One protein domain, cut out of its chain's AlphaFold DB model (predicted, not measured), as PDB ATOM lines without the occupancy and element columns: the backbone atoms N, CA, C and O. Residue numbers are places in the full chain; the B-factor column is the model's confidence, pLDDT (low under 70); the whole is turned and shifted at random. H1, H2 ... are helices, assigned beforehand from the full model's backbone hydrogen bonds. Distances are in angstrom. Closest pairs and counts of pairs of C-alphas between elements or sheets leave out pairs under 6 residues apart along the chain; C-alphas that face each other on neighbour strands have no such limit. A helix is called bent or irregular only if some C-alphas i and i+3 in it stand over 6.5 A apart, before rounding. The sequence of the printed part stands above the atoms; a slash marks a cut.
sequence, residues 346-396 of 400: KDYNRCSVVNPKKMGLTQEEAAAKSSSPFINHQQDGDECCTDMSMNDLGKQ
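AT A GLANCE: This is residues 346 to 396 of the 400 residues of the protein "Hypothetical protein" of Brandtodinium nutricula (UniProt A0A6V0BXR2). Three short helices, H1, H2 and H3, cluster at one end, and a long loop, residues 368 to 389, arches away from them to a lone short helix, H4, at the other end. In that loop, residues 376 to 383 stick out. The printed part has 51 residues, with four named helices in the order H1, H2, H3, H4 and no named strand; the class is all helix, though 24 of the 51 residues, under half, are in named elements. The whole is loose, with a radius of gyration of the C-alphas of 12.8 A, and elongated, spanning 37 by 21 by 16 A.

HOW THE PARTS SIT: Begin with the longest helix, H1, residues 346 to 354. It touches H3, residues 363 to 367; look at the closest C-alphas, those of Ser 352 and Ala 366, 5.3 A apart. H2, residues 356 to 359, and H1 only just touch, and only at the corner by their link, with 3 pairs of C-alphas within 8 A, the closest being those of Ser 352 and Met 359, 5.6 A apart. H2 and H3 also touch only at the corner; their closest C-alphas, of Pro 356 and Ala 366, are 5.7 A apart. H4, residues 390 to 395, is apart from H1, H2 and H3. In H3 and H4 every O i to N i+4 pair is within hydrogen-bond range; in H1 2 of 5 are, beside 3 of 6 O i to N i+3 pairs, and H2 is too short for an O i to N i+4 pair.

IN THESE COORDINATES: Find C-alpha 346 at (157.364, 178.994, 158.840); from there H1 runs 13.9 A to C-alpha 354. H1 is irregular: C-alphas 347 and 350 are 8.2 A apart. H2 measures 5.1 A from first to last C-alpha, and H3 measures 6.1 A. H4 runs 8.9 A from C-alpha 390 to C-alpha 395 at (145.581, 171.338, 175.229).

THE WHOLE: The C-alphas farthest apart, of Glu 364 and Lys 395, are 37.9 A apart. The printed part has no cut. The links H1 to H2 and H2 to H3 are tight, and H3 to H4 is long, with 22 residues. No printed residue has a pLDDT under 70.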
ATOM      1  N   LYS A 346     156.580 179.894 157.984       93.25
ATOM      2  CA  LYS A 346     157.364 178.994 158.840       93.25
ATOM      3  C   LYS A 346     156.719 177.643 159.122       93.25
ATOM      4  O   LYS A 346     157.453 176.675 159.326       93.25
ATOM      5  N   ASP A 347     155.401 177.514 159.016       93.94
ATOM      6  CA  ASP A 347     154.725 176.234 159.215       93.94
ATOM      7  C   ASP A 347     154.956 175.261 158.056       93.94
ATOM      8  O   ASP A 347     154.827 174.051 158.253       93.94
ATOM      9  N   TYR A 348     155.346 175.747 156.872       94.56
ATOM     10  CA  TYR A 348     155.614 174.916 155.695       94.56
ATOM     11  C   TYR A 348     156.934 175.229 154.972       94.56
ATOM     12  O   TYR A 348     157.169 174.638 153.924       94.56
ATOM     13  N   ASN A 349     157.831 176.055 155.525       94.69
ATOM     14  CA  ASN A 349     159.150 176.386 154.949       94.69
ATOM     15  C   ASN A 349     159.875 175.179 154.332       94.69
ATOM     16  O   ASN A 349     160.437 175.266 153.242       94.69
ATOM     17  N   ARG A 350     159.823 174.021 155.000       95.19
ATOM     18  CA  ARG A 350     160.455 172.796 154.498       95.19
ATOM     19  C   ARG A 350     159.899 172.306 153.157       95.19
ATOM     20  O   ARG A 350     160.644 171.742 152.366       95.19
ATOM     21  N   CYS A 351     158.627 172.561 152.860       96.12
ATOM     22  CA  CYS A 351     158.013 172.247 151.571       96.12
ATOM     23  C   CYS A 351     158.669 173.025 150.429       96.12
ATOM     24  O   CYS A 351     158.855 172.474 149.343       96.12
ATOM     25  N   SER A 352     159.017 174.288 150.690       95.38
ATOM     26  CA  SER A 352     159.702 175.166 149.744       95.38
ATOM     27  C   SER A 352     161.129 174.705 149.507       95.38
ATOM     28  O   SER A 352     161.552 174.696 148.366       95.38
ATOM     29  N   VAL A 353     161.842 174.245 150.537       93.75
ATOM     30  CA  VAL A 353     163.212 173.719 150.388       93.75
ATOM     31  C   VAL A 353     163.235 172.410 149.595       93.75
ATOM     32  O   VAL A 353     164.062 172.245 148.703       93.75
ATOM     33  N   VAL A 354     162.315 171.488 149.891       94.38
ATOM     34  CA  VAL A 354     162.286 170.160 149.254       94.38
ATOM     35  C   VAL A 354     161.859 170.239 147.788       94.38
ATOM     36  O   VAL A 354     162.386 169.510 146.951       94.38
ATOM     37  N   ASN A 355     160.906 171.112 147.449       95.44
ATOM     38  CA  ASN A 355     160.481 171.280 146.062       95.44
ATOM     39  C   ASN A 355     160.022 172.720 145.765       95.44
ATOM     40  O   ASN A 355     158.812 172.968 145.661       95.44
ATOM     41  N   PRO A 356     160.970 173.661 145.582       96.06
ATOM     42  CA  PRO A 356     160.671 175.078 145.356       96.06
ATOM     43  C   PRO A 356     159.679 175.284 144.215       96.06
ATOM     44  O   PRO A 356     158.649 175.940 144.371       96.06
ATOM     45  N   LYS A 357     159.913 174.597 143.091       95.19
ATOM     46  CA  LYS A 357     159.086 174.694 141.886       95.19
ATOM     47  C   LYS A 357     157.627 174.318 142.142       95.19
ATOM     48  O   LYS A 357     156.725 174.975 141.622       95.19
ATOM     49  N   LYS A 358     157.358 173.271 142.930       93.81
ATOM     50  CA  LYS A 358     155.975 172.867 143.266       93.81
ATOM     51  C   LYS A 358     155.310 173.816 144.255       93.81
ATOM     52  O   LYS A 358     154.086 173.910 144.254       93.81
ATOM     53  N   MET A 359     156.111 174.554 145.014       94.44
ATOM     54  CA  MET A 359     155.668 175.661 145.855       94.44
ATOM     55  C   MET A 359     155.609 176.998 145.098       94.44
ATOM     56  O   MET A 359     155.258 178.007 145.699       94.44
ATOM     57  N   GLY A 360     155.900 177.021 143.794       93.38
ATOM     58  CA  GLY A 360     155.832 178.232 142.974       93.38
ATOM     59  C   GLY A 360     156.967 179.215 143.230       93.38
ATOM     60  O   GLY A 360     156.757 180.407 143.050       93.38
ATOM     61  N   LEU A 361     158.118 178.713 143.672       95.38
ATOM     62  CA  LEU A 361     159.299 179.493 144.023       95.38
ATOM     63  C   LEU A 361     160.497 179.085 143.158       95.38
ATOM     64  O   LEU A 361     160.590 177.931 142.717       95.38
ATOM     65  N   THR A 362     161.433 180.009 142.956       96.81
ATOM     66  CA  THR A 362     162.791 179.686 142.500       96.81
ATOM     67  C   THR A 362     163.615 179.066 143.632       96.81
ATOM     68  O   THR A 362     163.196 179.028 144.794       96.81
ATOM     69  N   GLN A 363     164.803 178.558 143.301       96.69
ATOM     70  CA  GLN A 363     165.709 177.994 144.300       96.69
ATOM     71  C   GLN A 363     166.186 179.074 145.284       96.69
ATOM     72  O   GLN A 363     166.241 178.834 146.489       96.69
ATOM     73  N   GLU A 364     166.472 180.274 144.777       96.56
ATOM     74  CA  GLU A 364     166.918 181.440 145.542       96.56
ATOM     75  C   GLU A 364     165.813 181.935 146.479       96.56
ATOM     76  O   GLU A 364     166.063 182.172 147.659       96.56
ATOM     77  N   GLU A 365     164.573 182.018 145.988       96.50
ATOM     78  CA  GLU A 365     163.415 182.391 146.804       96.50
ATOM     79  C   GLU A 365     163.162 181.374 147.925       96.50
ATOM     80  O   GLU A 365     162.928 181.750 149.073       96.50
ATOM     81  N   ALA A 366     163.245 180.073 147.629       95.75
ATOM     82  CA  ALA A 366     163.112 179.042 148.653       95.75
ATOM     83  C   ALA A 366     164.250 179.089 149.686       95.75
ATOM     84  O   ALA A 366     163.986 178.928 150.880       95.75
ATOM     85  N   ALA A 367     165.489 179.356 149.259       93.75
ATOM     86  CA  ALA A 367     166.633 179.537 150.154       93.75
ATOM     87  C   ALA A 367     166.471 180.774 151.055       93.75
ATOM     88  O   ALA A 367     166.778 180.717 152.247       93.75
ATOM     89  N   ALA A 368     165.895 181.852 150.518       94.50
ATOM     90  CA  ALA A 368     165.512 183.050 151.263       94.50
ATOM     91  C   ALA A 368     164.262 182.855 152.145       94.50
ATOM     92  O   ALA A 368     163.841 183.787 152.827       94.50
ATOM     93  N   LYS A 369     163.672 181.648 152.165       93.94
ATOM     94  CA  LYS A 369     162.434 181.310 152.888       93.94
ATOM     95  C   LYS A 369     161.245 182.190 152.477       93.94
ATOM     96  O   LYS A 369     160.362 182.442 153.294       93.94
ATOM     97  N   SER A 370     161.196 182.610 151.214       93.69
ATOM     98  CA  SER A 370     160.107 183.416 150.658       93.69
ATOM     99  C   SER A 370     158.759 182.699 150.704       93.69
ATOM    100  O   SER A 370     158.668 181.471 150.574       93.69
ATOM    101  N   SER A 371     157.697 183.492 150.843       92.44
ATOM    102  CA  SER A 371     156.321 183.009 150.899       92.44
ATOM    103  C   SER A 371     155.846 182.384 149.590       92.44
ATOM    104  O   SER A 371     155.887 183.025 148.543       92.44
ATOM    105  N   SER A 372     155.354 181.139 149.640       93.12
ATOM    106  CA  SER A 372     154.845 180.442 148.450       93.12
ATOM    107  C   SER A 372     153.660 181.201 147.843       93.12
ATOM    108  O   SER A 372     152.622 181.314 148.495       93.12
ATOM    109  N   PRO A 373     153.700 181.651 146.578       92.38
ATOM    110  CA  PRO A 373     152.567 182.357 145.976       92.38
ATOM    111  C   PRO A 373     151.324 181.472 145.793       92.38
ATOM    112  O   PRO A 373     150.268 181.977 145.406       92.38
ATOM    113  N   PHE A 374     151.447 180.161 146.027       91.19
ATOM    114  CA  PHE A 374     150.353 179.206 145.943       91.19
ATOM    115  C   PHE A 374     149.638 178.986 147.269       91.19
ATOM    116  O   PHE A 374     148.563 178.412 147.226       91.19
ATOM    117  N   ILE A 375     150.154 179.435 148.415       89.31
ATOM    118  CA  ILE A 375     149.488 179.270 149.718       89.31
ATOM    119  C   ILE A 375     148.863 180.599 150.168       89.31
ATOM    120  O   ILE A 375     149.387 181.681 149.907       89.31
ATOM    121  N   ASN A 376     147.696 180.527 150.807       85.81
ATOM    122  CA  ASN A 376     147.105 181.645 151.533       85.81
ATOM    123  C   ASN A 376     147.926 181.918 152.796       85.81
ATOM    124  O   ASN A 376     147.854 181.149 153.753       85.81
ATOM    125  N   HIS A 377     148.675 183.017 152.790       81.50
ATOM    126  CA  HIS A 377     149.420 183.463 153.965       81.50
ATOM    127  C   HIS A 377     148.533 184.259 154.896       81.50
ATOM    128  O   HIS A 377     147.653 185.007 154.461       81.50
ATOM    129  N   GLN A 378     148.829 184.094 156.171       76.88
ATOM    130  CA  GLN A 378     148.376 184.976 157.223       76.88
ATOM    131  C   GLN A 378     149.111 186.329 157.147       76.88
ATOM    132  O   GLN A 378     150.149 186.422 156.485       76.88
ATOM    133  N   GLN A 379     148.558 187.381 157.760       72.25
ATOM    134  CA  GLN A 379     149.227 188.682 157.849       72.25
ATOM    135  C   GLN A 379     150.403 188.623 158.838       72.25
ATOM    136  O   GLN A 379     150.461 187.746 159.700       72.25
ATOM    137  N   ASP A 380     151.356 189.545 158.695       71.25
ATOM    138  CA  ASP A 380     152.491 189.651 159.612       71.25
ATOM    139  C   ASP A 380     152.008 189.967 161.040       71.25
ATOM    140  O   ASP A 380     151.227 190.896 161.241       71.25
ATOM    141  N   GLY A 381     152.508 189.216 162.027       71.31
ATOM    142  CA  GLY A 381     152.215 189.414 163.454       71.31
ATOM    143  C   GLY A 381     151.317 188.351 164.089       71.31
ATOM    144  O   GLY A 381     151.221 188.305 165.313       71.31
ATOM    145  N   ASP A 382     150.715 187.476 163.292       78.44
ATOM    146  CA  ASP A 382     149.872 186.414 163.822       78.44
ATOM    147  C   ASP A 382     150.665 185.172 164.281       78.44
ATOM    148  O   ASP A 382     151.737 184.854 163.757       78.44
ATOM    149  N   GLU A 383     150.120 184.453 165.268       86.00
ATOM    150  CA  GLU A 383     150.723 183.241 165.830       86.00
ATOM    151  C   GLU A 383     150.630 182.061 164.857       86.00
ATOM    152  O   GLU A 383     149.566 181.728 164.333       86.00
ATOM    153  N   CYS A 384     151.747 181.362 164.668       90.31
ATOM    154  CA  CYS A 384     151.788 180.178 163.820       90.31
ATOM    155  C   CYS A 384     151.943 178.909 164.657       90.31
ATOM    156  O   CYS A 384     152.510 178.929 165.746       90.31
ATOM    157  N   CYS A 385     151.584 177.753 164.100       91.69
ATOM    158  CA  CYS A 385     151.707 176.450 164.773       91.69
ATOM    159  C   CYS A 385     153.109 176.163 165.318       91.69
ATOM    160  O   CYS A 385     153.305 175.463 166.312       91.69
ATOM    161  N   THR A 386     154.120 176.673 164.623       92.75
ATOM    162  CA  THR A 386     155.517 176.529 165.023       92.75
ATOM    163  C   THR A 386     155.951 177.452 166.171       92.75
ATOM    164  O   THR A 386     157.001 177.173 166.741       92.75
ATOM    165  N   ASP A 387     155.178 178.490 166.525       92.06
ATOM    166  CA  ASP A 387     155.410 179.318 167.730       92.06
ATOM    167  C   ASP A 387     154.808 178.694 168.984       92.06
ATOM    168  O   ASP A 387     155.384 178.807 170.063       92.06
ATOM    169  N   MET A 388     153.678 178.003 168.831       89.56
ATOM    170  CA  MET A 388     152.960 177.402 169.949       89.56
ATOM    171  C   MET A 388     153.838 176.427 170.729       89.56
ATOM    172  O   MET A 388     154.523 175.584 170.135       89.56
ATOM    173  N   SER A 389     153.778 176.467 172.061       92.00
ATOM    174  CA  SER A 389     154.474 175.469 172.873       92.00
ATOM    175  C   SER A 389     153.862 174.076 172.666       92.00
ATOM    176  O   SER A 389     152.690 173.927 172.317       92.00
ATOM    177  N   MET A 390     154.647 173.020 172.902       87.81
ATOM    178  CA  MET A 390     154.133 171.645 172.816       87.81
ATOM    179  C   MET A 390     152.998 171.387 173.815       87.81
ATOM    180  O   MET A 390     152.095 170.609 173.523       87.81
ATOM    181  N   ASN A 391     153.018 172.075 174.962       86.00
ATOM    182  CA  ASN A 391     151.955 171.996 175.957       86.00
ATOM    183  C   ASN A 391     150.662 172.640 175.446       86.00
ATOM    184  O   ASN A 391     149.588 172.092 175.673       86.00
ATOM    185  N   ASP A 392     150.754 173.761 174.730       86.38
ATOM    186  CA  ASP A 392     149.576 174.442 174.176       86.38
ATOM    187  C   ASP A 392     148.977 173.643 173.019       86.38
ATOM    188  O   ASP A 392     147.764 173.443 172.963       86.38
ATOM    189  N   LEU A 393     149.832 173.061 172.170       83.69
ATOM    190  CA  LEU A 393     149.411 172.083 171.166       83.69
ATOM    191  C   LEU A 393     148.782 170.835 171.792       83.69
ATOM    192  O   LEU A 393     147.980 170.189 171.140       83.69
ATOM    193  N   GLY A 394     149.127 170.463 173.025       76.31
ATOM    194  CA  GLY A 394     148.512 169.329 173.719       76.31
ATOM    195  C   GLY A 394     147.117 169.625 174.276       76.31
ATOM    196  O   GLY A 394     146.322 168.701 174.433       76.31
ATOM    197  N   LYS A 395     146.817 170.898 174.561       78.50
ATOM    198  CA  LYS A 395     145.581 171.338 175.229       78.50
ATOM    199  C   LYS A 395     144.442 171.683 174.276       78.50
ATOM    200  O   LYS A 395     143.299 171.721 174.715       78.50
ATOM    201  N   GLN A 396     144.723 171.950 173.000       70.38
ATOM    202  CA  GLN A 396     143.674 172.305 172.046       70.38
ATOM    203  C   GLN A 396     142.732 171.117 171.802       70.38
ATOM    204  O   GLN A 396     143.107 170.108 171.199       70.38
TER     205      GLN A 396